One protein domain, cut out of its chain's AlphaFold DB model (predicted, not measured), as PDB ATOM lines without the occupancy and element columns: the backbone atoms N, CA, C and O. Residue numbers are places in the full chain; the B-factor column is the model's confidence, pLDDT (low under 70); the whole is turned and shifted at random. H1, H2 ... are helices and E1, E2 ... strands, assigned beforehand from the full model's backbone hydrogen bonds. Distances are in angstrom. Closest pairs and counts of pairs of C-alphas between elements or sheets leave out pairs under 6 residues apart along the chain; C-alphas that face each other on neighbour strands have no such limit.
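AT A GLANCE: This is residues 17 to 103 of the 117 residues of an uncharacterized protein of Chitinophaga agrisoli (UniProt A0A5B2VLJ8). One twisted sheet of five strands forms a wall, with H1 packed slantwise over one face of its inner strands E1 and E4 and the opposite face bare. H2 grazes the sheet at its E5 edge. The printed part has 87 residues, with five named strands and two named helices in the order E1 E2 E3 H1 H2 E4 E5, of mixed class. The sheet's order is E3 E2 E1 E4 E5, all antiparallel. The whole is compact, with a radius of gyration of the C-alphas of 13.4 A and spans of 42 by 29 by 22 A.

IN THESE COORDINATES: E1, residues 18 to 26, begins with C-alpha 18 at (218.524, 149.806, 154.935) and is 26.4 A long. E2 is residues 31 to 38, 23.6 A, and E3 is residues 41 to 45. H1 is residues 53 to 61 and H2 residues 64 to 74, 15.4 A. E4 is residues 81 to 89, 26.0 A. E5, residues 96 to 102, 20.3 A, ends with C-alpha 102 at (202.979, 161.307, 162.694).

HOW THE PARTS SIT: E1, E2 and E3 form a meander, each strand the antiparallel neighbour of the one before; N 22 and O 35 are 2.9 A apart, and N 36 and O 43 2.8 A. E1 and E4 are antiparallel, with N 21 and O 86 at 2.8 A. E4 and E5 form a hairpin, with N 87 and O 98 at 2.9 A. H1 is on the sheet at a height of 9.6 A, over E1 and only just over E4, where 3 of its C-alphas fall; the closest C-alphas of H1 and E1 are Glu 60 and Trp 20, 6.9 A. On the local plane it stands at 47 degrees to E1. H2 only grazes the sheet; its closest C-alpha pair with E5 is Ala 71 and Phe 102, 6.6 A. H1 and H2 only just touch, only at the corner by their link, with 3 pairs of C-alphas within 8 A, the closest Leu 58 and Ile 67 at 6.6 A. In both helices every O i to N i+4 pair is within hydrogen-bond range.

THE WHOLE: The two C-alphas farthest apart, Phe 78 and Asp 93, are 43.0 A apart. The printed part has no cut and no long link. Confidence is under 70 at residues 47 to 50, 74 to 81, 91 to 93 and 103.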
ATOM      1  N   ASP A  17     221.387 147.168 153.219       76.75
ATOM      2  CA  ASP A  17     221.537 148.585 152.873       76.75
ATOM      3  C   ASP A  17     220.677 149.481 153.770       76.75
ATOM      4  O   ASP A  17     221.078 150.583 154.147       76.75
ATOM      5  N   THR A  18     219.468 149.031 154.122       87.88
ATOM      6  CA  THR A  18     218.524 149.806 154.935       87.88
ATOM      7  C   THR A  18     217.649 148.908 155.805       87.88
ATOM      8  O   THR A  18     217.169 147.863 155.365       87.88
ATOM      9  N   ILE A  19     217.449 149.330 157.051       89.81
ATOM     10  CA  ILE A  19     216.492 148.764 158.005       89.81
ATOM     11  C   ILE A  19     215.392 149.797 158.210       89.81
ATOM     12  O   ILE A  19     215.689 150.970 158.437       89.81
ATOM     13  N   TRP A  20     214.140 149.358 158.178       91.81
ATOM     14  CA  TRP A  20     212.985 150.179 158.512       91.81
ATOM     15  C   TRP A  20     212.387 149.731 159.837       91.81
ATOM     16  O   TRP A  20     212.374 148.546 160.181       91.81
ATOM     17  N   MET A  21     211.901 150.704 160.587       90.94
ATOM     18  CA  MET A  21     211.224 150.525 161.855       90.94
ATOM     19  C   MET A  21     209.977 151.392 161.863       90.94
ATOM     20  O   MET A  21     209.999 152.526 161.382       90.94
ATOM     21  N   LEU A  22     208.899 150.858 162.416       89.88
ATOM     22  CA  LEU A  22     207.640 151.558 162.600       89.88
ATOM     23  C   LEU A  22     207.116 151.228 163.990       89.88
ATOM     24  O   LEU A  22     206.888 150.061 164.291       89.88
ATOM     25  N   GLU A  23     206.956 152.243 164.829       88.88
ATOM     26  CA  GLU A  23     206.602 152.104 166.240       88.88
ATOM     27  C   GLU A  23     205.404 152.975 166.565       88.88
ATOM     28  O   GLU A  23     205.371 154.130 166.162       88.88
ATOM     29  N   SER A  24     204.445 152.460 167.328       84.94
ATOM     30  CA  SER A  24     203.342 153.235 167.882       84.94
ATOM     31  C   SER A  24     203.355 153.141 169.400       84.94
ATOM     32  O   SER A  24     203.369 152.044 169.961       84.94
ATOM     33  N   LEU A  25     203.351 154.299 170.059       81.94
ATOM     34  CA  LEU A  25     203.176 154.428 171.498       81.94
ATOM     35  C   LEU A  25     201.706 154.715 171.801       81.94
ATOM     36  O   LEU A  25     201.197 155.797 171.491       81.94
ATOM     37  N   LEU A  26     201.051 153.761 172.457       76.31
ATOM     38  CA  LEU A  26     199.732 153.939 173.056       76.31
ATOM     39  C   LEU A  26     199.910 154.723 174.359       76.31
ATOM     40  O   LEU A  26     200.252 154.146 175.391       76.31
ATOM     41  N   THR A  27     199.724 156.043 174.319       71.19
ATOM     42  CA  THR A  27     200.048 156.914 175.468       71.19
ATOM     43  C   THR A  27     199.250 156.586 176.732       71.19
ATOM     44  O   THR A  27     199.778 156.726 177.829       71.19
ATOM     45  N   GLU A  28     198.020 156.087 176.595       75.00
ATOM     46  CA  GLU A  28     197.159 155.703 177.723       75.00
ATOM     47  C   GLU A  28     197.675 154.482 178.493       75.00
ATOM     48  O   GLU A  28     197.508 154.397 179.708       75.00
ATOM     49  N   SER A  29     198.303 153.531 177.798       78.06
ATOM     50  CA  SER A  29     198.771 152.269 178.386       78.06
ATOM     51  C   SER A  29     200.291 152.191 178.530       78.06
ATOM     52  O   SER A  29     200.797 151.286 179.192       78.06
ATOM     53  N   GLY A  30     201.029 153.107 177.896       77.31
ATOM     54  CA  GLY A  30     202.487 153.051 177.783       77.31
ATOM     55  C   GLY A  30     202.993 151.882 176.930       77.31
ATOM     56  O   GLY A  30     204.194 151.611 176.914       77.31
ATOM     57  N   ILE A  31     202.100 151.167 176.240       81.56
ATOM     58  CA  ILE A  31     202.460 150.030 175.395       81.56
ATOM     59  C   ILE A  31     203.048 150.555 174.086       81.56
ATOM     60  O   ILE A  31     202.441 151.384 173.408       81.56
ATOM     61  N   ILE A  32     204.210 150.023 173.714       81.25
ATOM     62  CA  ILE A  32     204.809 150.235 172.396       81.25
ATOM     63  C   ILE A  32     204.517 149.008 171.542       81.25
ATOM     64  O   ILE A  32     204.882 147.896 171.924       81.25
ATOM     65  N   VAL A  33     203.892 149.200 170.391       83.75
ATOM     66  CA  VAL A  33     203.796 148.177 169.341       83.75
ATOM     67  C   VAL A  33     204.725 148.565 168.206       83.75
ATOM     68  O   VAL A  33     204.845 149.748 167.890       83.75
ATOM     69  N   GLY A  34     205.409 147.598 167.602       85.50
ATOM     70  CA  GLY A  34     206.416 147.925 166.604       85.50
ATOM     71  C   GLY A  34     206.690 146.821 165.599       85.50
ATOM     72  O   GLY A  34     206.555 145.636 165.900       85.50
ATOM     73  N   ARG A  35     207.112 147.238 164.408       88.50
ATOM     74  CA  ARG A  35     207.595 146.384 163.323       88.50
ATOM     75  C   ARG A  35     208.985 146.837 162.905       88.50
ATOM     76  O   ARG A  35     209.209 148.023 162.684       88.50
ATOM     77  N   ILE A  36     209.899 145.886 162.752       88.69
ATOM     78  CA  ILE A  36     211.255 146.083 162.227       88.69
ATOM     79  C   ILE A  36     211.414 145.180 161.013       88.69
ATOM     80  O   ILE A  36     211.085 143.997 161.090       88.69
ATOM     81  N   TRP A  37     211.918 145.705 159.902       88.69
ATOM     82  CA  TRP A  37     212.097 144.909 158.695       88.69
ATOM     83  C   TRP A  37     213.222 145.414 157.798       88.69
ATOM     84  O   TRP A  37     213.693 146.545 157.913       88.69
ATOM     85  N   ASN A  38     213.662 144.541 156.901       86.94
ATOM     86  CA  ASN A  38     214.555 144.842 155.791       86.94
ATOM     87  C   ASN A  38     214.186 143.968 154.578       86.94
ATOM     88  O   ASN A  38     213.180 143.259 154.587       86.94
ATOM     89  N   SER A  39     215.026 143.967 153.541       83.38
ATOM     90  CA  SER A  39     214.848 143.118 152.354       83.38
ATOM     91  C   SER A  39     214.902 141.605 152.623       83.38
ATOM     92  O   SER A  39     214.522 140.822 151.756       83.38
ATOM     93  N   HIS A  40     215.365 141.178 153.800       82.00
ATOM     94  CA  HIS A  40     215.586 139.774 154.153       82.00
ATOM     95  C   HIS A  40     214.567 139.229 155.159       82.00
ATOM     96  O   HIS A  40     214.477 138.013 155.332       82.00
ATOM     97  N   GLY A  41     213.814 140.089 155.847       82.81
ATOM     98  CA  GLY A  41     212.861 139.639 156.852       82.81
ATOM     99  C   GLY A  41     212.162 140.757 157.613       82.81
ATOM    100  O   GLY A  41     212.473 141.937 157.478       82.81
ATOM    101  N   VAL A  42     211.201 140.342 158.438       85.81
ATOM    102  CA  VAL A  42     210.369 141.200 159.287       85.81
ATOM    103  C   VAL A  42     210.253 140.599 160.686       85.81
ATOM    104  O   VAL A  42     210.260 139.380 160.870       85.81
ATOM    105  N   THR A  43     210.161 141.453 161.696       85.06
ATOM    106  CA  THR A  43     209.883 141.086 163.082       85.06
ATOM    107  C   THR A  43     208.970 142.115 163.720       85.06
ATOM    108  O   THR A  43     209.279 143.302 163.741       85.06
ATOM    109  N   ASP A  44     207.882 141.619 164.297       84.12
ATOM    110  CA  ASP A  44     206.943 142.397 165.095       84.12
ATOM    111  C   ASP A  44     207.225 142.181 166.587       84.12
ATOM    112  O   ASP A  44     207.516 141.057 167.019       84.12
ATOM    113  N   TYR A  45     207.128 143.243 167.386       78.56
ATOM    114  CA  TYR A  45     207.124 143.159 168.844       78.56
ATOM    115  C   TYR A  45     205.859 143.791 169.419       78.56
ATOM    116  O   TYR A  45     205.404 144.840 168.972       78.56
ATOM    117  N   ASN A  46     205.320 143.105 170.434       72.88
ATOM    118  CA  ASN A  46     203.954 143.238 170.943       72.88
ATOM    119  C   ASN A  46     202.904 142.915 169.860       72.88
ATOM    120  O   ASN A  46     202.592 143.718 168.994       72.88
ATOM    121  N   THR A  47     202.398 141.677 169.941       57.72
ATOM    122  CA  THR A  47     201.747 140.794 168.940       57.72
ATOM    123  C   THR A  47     200.464 141.271 168.249       57.72
ATOM    124  O   THR A  47     199.751 140.452 167.676       57.72
ATOM    125  N   TYR A  48     200.146 142.557 168.272       58.12
ATOM    126  CA  TYR A  48     199.097 143.079 167.404       58.12
ATOM    127  C   TYR A  48     199.708 143.323 166.023       58.12
ATOM    128  O   TYR A  48     200.782 143.917 165.937       58.12
ATOM    129  N   GLU A  49     199.060 142.862 164.948       60.53
ATOM    130  CA  GLU A  49     199.383 143.269 163.571       60.53
ATOM    131  C   GLU A  49     199.095 144.773 163.426       60.53
ATOM    132  O   GLU A  49     198.095 145.198 162.858       60.53
ATOM    133  N   ALA A  50     199.949 145.596 164.031       62.25
ATOM    134  CA  ALA A  50     199.667 146.997 164.297       62.25
ATOM    135  C   ALA A  50     199.764 147.862 163.041       62.25
ATOM    136  O   ALA A  50     199.321 149.006 163.061       62.25
ATOM    137  N   PHE A  51     200.347 147.341 161.956       76.38
ATOM    138  CA  PHE A  51     200.610 148.101 160.741       76.38
ATOM    139  C   PHE A  51     200.243 147.307 159.495       76.38
ATOM    140  O   PHE A  51     200.725 146.189 159.272       76.38
ATOM    141  N   SER A  52     199.418 147.924 158.649       77.69
ATOM    142  CA  SER A  52     199.024 147.328 157.382       77.69
ATOM    143  C   SER A  52     200.197 147.280 156.391       77.69
ATOM    144  O   SER A  52     201.098 148.127 156.436       77.69
ATOM    145  N   PRO A  53     200.175 146.349 155.419       82.50
ATOM    146  CA  PRO A  53     201.174 146.303 154.347       82.50
ATOM    147  C   PRO A  53     201.253 147.587 153.510       82.50
ATOM    148  O   PRO A  53     202.243 147.818 152.818       82.50
ATOM    149  N   TYR A  54     200.198 148.408 153.505       83.81
ATOM    150  CA  TYR A  54     200.215 149.704 152.832       83.81
ATOM    151  C   TYR A  54     201.124 150.693 153.569       83.81
ATOM    152  O   TYR A  54     202.003 151.284 152.945       83.81
ATOM    153  N   ILE A  55     200.977 150.812 154.891       82.19
ATOM    154  CA  ILE A  55     201.800 151.719 155.701       82.19
ATOM    155  C   ILE A  55     203.267 151.292 155.701       82.19
ATOM    156  O   ILE A  55     204.143 152.144 155.574       82.19
ATOM    157  N   CYS A  56     203.552 149.987 155.734       86.88
ATOM    158  CA  CYS A  56     204.925 149.501 155.575       86.88
ATOM    159  C   CYS A  56     205.538 149.945 154.237       86.88
ATOM    160  O   CYS A  56     206.631 150.501 154.235       86.88
ATOM    161  N   ARG A  57     204.816 149.806 153.115       89.25
ATOM    162  CA  ARG A  57     205.295 150.259 151.793       89.25
ATOM    163  C   ARG A  57     205.478 151.773 151.703       89.25
ATOM    164  O   ARG A  57     206.395 152.248 151.039       89.25
ATOM    165  N   LEU A  58     204.610 152.528 152.369       87.69
ATOM    166  CA  LEU A  58     204.711 153.983 152.439       87.69
ATOM    167  C   LEU A  58     205.964 154.421 153.219       87.69
ATOM    168  O   LEU A  58     206.643 155.359 152.818       87.69
ATOM    169  N   VAL A  59     206.308 153.712 154.298       89.75
ATOM    170  CA  VAL A  59     207.559 153.932 155.040       89.75
ATOM    171  C   VAL A  59     208.775 153.480 154.226       89.75
ATOM    172  O   VAL A  59     209.772 154.194 154.190       89.75
ATOM    173  N   GLU A  60     208.704 152.346 153.529       91.44
ATOM    174  CA  GLU A  60     209.797 151.845 152.679       91.44
ATOM    175  C   GLU A  60     210.207 152.840 151.590       91.44
ATOM    176  O   GLU A  60     211.403 153.037 151.365       91.44
ATOM    177  N   SER A  61     209.236 153.496 150.941       91.38
ATOM    178  CA  SER A  61     209.513 154.491 149.894       91.38
ATOM    179  C   SER A  61     210.202 155.746 150.434       91.38
ATOM    180  O   SER A  61     210.887 156.448 149.688       91.38
ATOM    181  N   TRP A  62     210.023 156.028 151.730       90.50
ATOM    182  CA  TRP A  62     210.483 157.234 152.412       90.50
ATOM    183  C   TRP A  62     210.078 158.541 151.707       90.50
ATOM    184  O   TRP A  62     210.760 159.566 151.808       90.50
ATOM    185  N   ASP A  63     208.950 158.521 150.993       89.06
ATOM    186  CA  ASP A  63     208.357 159.712 150.393       89.06
ATOM    187  C   ASP A  63     207.663 160.535 151.483       89.06
ATOM    188  O   ASP A  63     206.487 160.362 151.803       89.06
ATOM    189  N   THR A  64     208.425 161.449 152.082       83.94
ATOM    190  CA  THR A  64     207.931 162.294 153.177       83.94
ATOM    191  C   THR A  64     206.748 163.184 152.787       83.94
ATOM    192  O   THR A  64     205.976 163.554 153.669       83.94
ATOM    193  N   ALA A  65     206.569 163.508 151.500       85.75
ATOM    194  CA  ALA A  65     205.410 164.266 151.039       85.75
ATOM    195  C   ALA A  65     204.163 163.374 151.006       85.75
ATOM    196  O   ALA A  65     203.132 163.753 151.560       85.75
ATOM    197  N   ALA A  66     204.278 162.167 150.443       86.12
ATOM    198  CA  ALA A  66     203.194 161.187 150.449       86.12
ATOM    199  C   ALA A  66     202.799 160.774 151.875       86.12
ATOM    200  O   ALA A  66     201.613 160.692 152.184       86.12
ATOM    201  N   ILE A  67     203.780 160.587 152.765       83.88
ATOM    202  CA  ILE A  67     203.544 160.257 154.179       83.88
ATOM    203  C   ILE A  67     202.780 161.376 154.891       83.88
ATOM    204  O   ILE A  67     201.829 161.103 155.620       83.88
ATOM    205  N   ARG A  68     203.169 162.639 154.671       81.00
ATOM    206  CA  ARG A  68     202.468 163.795 155.251       81.00
ATOM    207  C   ARG A  68     201.046 163.917 154.727       81.00
ATOM    208  O   ARG A  68     200.137 164.094 155.524       81.00
ATOM    209  N   MET A  69     200.858 163.773 153.419       83.12
ATOM    210  CA  MET A  69     199.533 163.819 152.809       83.12
ATOM    211  C   MET A  69     198.631 162.713 153.369       83.12
ATOM    212  O   MET A  69     197.496 162.986 153.751       83.12
ATOM    213  N   GLU A  70     199.133 161.480 153.480       79.38
ATOM    214  CA  GLU A  70     198.374 160.379 154.083       79.38
ATOM    215  C   GLU A  70     198.004 160.708 155.539       79.38
ATOM    216  O   GLU A  70     196.834 160.597 155.904       79.38
ATOM    217  N   ALA A  71     198.948 161.206 156.344       75.62
ATOM    218  CA  ALA A  71     198.684 161.602 157.728       75.62
ATOM    219  C   ALA A  71     197.635 162.728 157.842       75.62
ATOM    220  O   ALA A  71     196.734 162.659 158.676       75.62
ATOM    221  N   GLU A  72     197.702 163.745 156.980       75.75
ATOM    222  CA  GLU A  72     196.743 164.859 156.942       75.75
ATOM    223  C   GLU A  72     195.337 164.405 156.540       75.75
ATOM    224  O   GLU A  72     194.354 164.861 157.123       75.75
ATOM    225  N   THR A  73     195.219 163.478 155.583       71.69
ATOM    226  CA  THR A  73     193.906 162.947 155.173       71.69
ATOM    227  C   THR A  73     193.219 162.144 156.272       71.69
ATOM    228  O   THR A  73     191.998 161.973 156.223       71.69
ATOM    229  N   GLN A  74     193.989 161.641 157.240       64.44
ATOM    230  CA  GLN A  74     193.491 160.770 158.298       64.44
ATOM    231  C   GLN A  74     193.355 161.439 159.653       64.44
ATOM    232  O   GLN A  74     192.640 160.878 160.468       64.44
ATOM    233  N   ALA A  75     193.947 162.620 159.863       54.62
ATOM    234  CA  ALA A  75     193.975 163.319 161.141       54.62
ATOM    235  C   ALA A  75     192.570 163.512 161.750       54.62
ATOM    236  O   ALA A  75     191.882 164.510 161.520       54.62
ATOM    237  N   ARG A  76     192.143 162.564 162.584       53.00
ATOM    238  CA  ARG A  76     191.068 162.750 163.548       53.00
ATOM    239  C   ARG A  76     191.694 163.298 164.819       53.00
ATOM    240  O   ARG A  76     192.706 162.816 165.311       53.00
ATOM    241  N   ALA A  77     191.065 164.323 165.380       45.38
ATOM    242  CA  ALA A  77     191.584 165.088 166.512       45.38
ATOM    243  C   ALA A  77     191.694 164.307 167.846       45.38
ATOM    244  O   ALA A  77     191.878 164.934 168.885       45.38
ATOM    245  N   PHE A  78     191.526 162.979 167.861       45.41
ATOM    246  CA  PHE A  78     191.141 162.259 169.077       45.41
ATOM    247  C   PHE A  78     191.866 160.953 169.397       45.41
ATOM    248  O   PHE A  78     191.444 160.300 170.351       45.41
ATOM    249  N   HIS A  79     192.945 160.558 168.712       52.06
ATOM    250  CA  HIS A  79     193.712 159.388 169.158       52.06
ATOM    251  C   HIS A  79     195.122 159.716 169.628       52.06
ATOM    252  O   HIS A  79     195.908 160.422 169.007       52.06
ATOM    253  N   SER A  80     195.397 159.163 170.802       57.34
ATOM    254  CA  SER A  80     196.538 159.364 171.676       57.34
ATOM    255  C   SER A  80     197.707 158.444 171.270       57.34
ATOM    256  O   SER A  80     198.459 157.939 172.107       57.34
ATOM    257  N   MET A  81     197.837 158.190 169.963       65.81
ATOM    258  CA  MET A  81     198.866 157.338 169.376       65.81
ATOM    259  C   MET A  81     199.951 158.198 168.740       65.81
ATOM    260  O   MET A  81     199.697 158.961 167.814       65.81
ATOM    261  N   HIS A  82     201.182 158.055 169.219       77.06
ATOM    262  CA  HIS A  82     202.343 158.622 168.538       77.06
ATOM    263  C   HIS A  82     202.996 157.534 167.717       77.06
ATOM    264  O   HIS A  82     203.416 156.526 168.281       77.06
ATOM    265  N   ILE A  83     203.071 157.733 166.403       82.81
ATOM    266  CA  ILE A  83     203.709 156.776 165.515       82.81
ATOM    267  C   ILE A  83     205.016 157.371 164.984       82.81
ATOM    268  O   ILE A  83     205.075 158.533 164.575       82.81
ATOM    269  N   TYR A  84     206.065 156.560 165.003       88.25
ATOM    270  CA  TYR A  84     207.410 156.897 164.567       88.25
ATOM    271  C   TYR A  84     207.827 155.921 163.479       88.25
ATOM    272  O   TYR A  84     207.801 154.712 163.691       88.25
ATOM    273  N   ALA A  85     208.226 156.442 162.324       90.69
ATOM    274  CA  ALA A  85     208.937 155.664 161.327       90.69
ATOM    275  C   ALA A  85     210.414 156.054 161.352       90.69
ATOM    276  O   ALA A  85     210.752 157.237 161.275       90.69
ATOM    277  N   THR A  86     211.289 155.060 161.422       92.62
ATOM    278  CA  THR A  86     212.741 155.229 161.401       92.62
ATOM    279  C   THR A  86     213.321 154.390 160.275       92.62
ATOM    280  O   THR A  86     212.945 153.233 160.102       92.62
ATOM    281  N   ARG A  87     214.258 154.956 159.511       92.62
ATOM    282  CA  ARG A  87     215.136 154.180 158.634       92.62
ATOM    283  C   ARG A  87     216.574 154.319 159.093       92.62
ATOM    284  O   ARG A  87     217.036 155.415 159.414       92.62
ATOM    285  N   VAL A  88     217.283 153.206 159.075       90.31
ATOM    286  CA  VAL A  88     218.716 153.129 159.330       90.31
ATOM    287  C   VAL A  88     219.372 152.679 158.039       90.31
ATOM    288  O   VAL A  88     219.163 151.551 157.607       90.31
ATOM    289  N   ILE A  89     220.134 153.566 157.411       88.25
ATOM    290  CA  ILE A  89     220.897 153.284 156.197       88.25
ATOM    291  C   ILE A  89     222.310 152.903 156.631       88.25
ATOM    292  O   ILE A  89     223.063 153.744 157.133       88.25
ATOM    293  N   SER A  90     222.671 151.638 156.451       76.75
ATOM    294  CA  SER A  90     223.990 151.118 156.802       76.75
ATOM    295  C   SER A  90     224.968 151.355 155.651       76.75
ATOM    296  O   SER A  90     225.248 150.463 154.861       76.75
ATOM    297  N   ALA A  91     225.516 152.568 155.557       68.12
ATOM    298  CA  ALA A  91     226.738 152.787 154.785       68.12
ATOM    299  C   ALA A  91     227.943 152.348 155.632       68.12
ATOM    300  O   ALA A  91     228.010 152.701 156.809       68.12
ATOM    301  N   ALA A  92     228.872 151.586 155.039       64.19
ATOM    302  CA  ALA A  92     229.970 150.894 155.730       64.19
ATOM    303  C   ALA A  92     230.753 151.761 156.738       64.19
ATOM    304  O   ALA A  92     231.141 151.251 157.784       64.19
ATOM    305  N   ASP A  93     230.902 153.062 156.464       69.81
ATOM    306  CA  ASP A  93     231.690 153.983 157.294       69.81
ATOM    307  C   ASP A  93     230.880 155.134 157.916       69.81
ATOM    308  O   ASP A  93     231.422 155.919 158.693       69.81
ATOM    309  N   ASN A  94     229.591 155.276 157.585       76.12
ATOM    310  CA  ASN A  94     228.767 156.364 158.121       76.12
ATOM    311  C   ASN A  94     227.274 155.997 158.136       76.12
ATOM    312  O   ASN A  94     226.541 156.352 157.205       76.12
ATOM    313  N   PRO A  95     226.803 155.272 159.163       81.56
ATOM    314  CA  PRO A  95     225.395 154.937 159.271       81.56
ATOM    315  C   PRO A  95     224.559 156.213 159.407       81.56
ATOM    316  O   PRO A  95     224.844 157.083 160.230       81.56
ATOM    317  N   ARG A  96     223.496 156.312 158.608       88.69
ATOM    318  CA  ARG A  96     222.540 157.421 158.671       88.69
ATOM    319  C   ARG A  96     221.233 156.934 159.267       88.69
ATOM    320  O   ARG A  96     220.688 155.926 158.826       88.69
ATOM    321  N   ILE A  97     220.715 157.684 160.230       90.81
ATOM    322  CA  ILE A  97     219.417 157.427 160.846       90.81
ATOM    323  C   ILE A  97     218.511 158.605 160.512       90.81
ATOM    324  O   ILE A  97     218.834 159.743 160.849       90.81
ATOM    325  N   ASP A  98     217.396 158.330 159.845       92.75
ATOM    326  CA  ASP A  98     216.339 159.313 159.624       92.75
ATOM    327  C   ASP A  98     215.078 158.857 160.362       92.75
ATOM    328  O   ASP A  98     214.713 157.682 160.304       92.75
ATOM    329  N   THR A  99     214.388 159.797 161.002       91.75
ATOM    330  CA  THR A  99     213.132 159.540 161.711       91.75
ATOM    331  C   THR A  99     212.090 160.569 161.309       91.75
ATOM    332  O   THR A  99     212.385 161.759 161.185       91.75
ATOM    333  N   ILE A 100     210.858 160.107 161.138       88.69
ATOM    334  CA  ILE A 100     209.671 160.937 160.960       88.69
ATOM    335  C   ILE A 100     208.605 160.494 161.963       88.69
ATOM    336  O   ILE A 100     208.489 159.313 162.284       88.69
ATOM    337  N   SER A 101     207.827 161.447 162.462       84.50
ATOM    338  CA  SER A 101     206.731 161.196 163.397       84.50
ATOM    339  C   SER A 101     205.411 161.665 162.808       84.50
ATOM    340  O   SER A 101     205.373 162.693 162.127       84.50
ATOM    341  N   PHE A 102     204.331 160.963 163.122       78.56
ATOM    342  CA  PHE A 102     202.979 161.307 162.694       78.56
ATOM    343  C   PHE A 102     201.954 160.881 163.749       78.56
ATOM    344  O   PHE A 102     202.202 160.000 164.576       78.56
ATOM    345  N   THR A 103     200.814 161.568 163.751       67.12
ATOM    346  CA  THR A 103     199.755 161.409 164.758       67.12
ATOM    347  C   THR A 103     198.763 160.309 164.396       67.12
ATOM    348  O   THR A 103     198.292 159.616 165.283       67.12
TER     349      THR A 103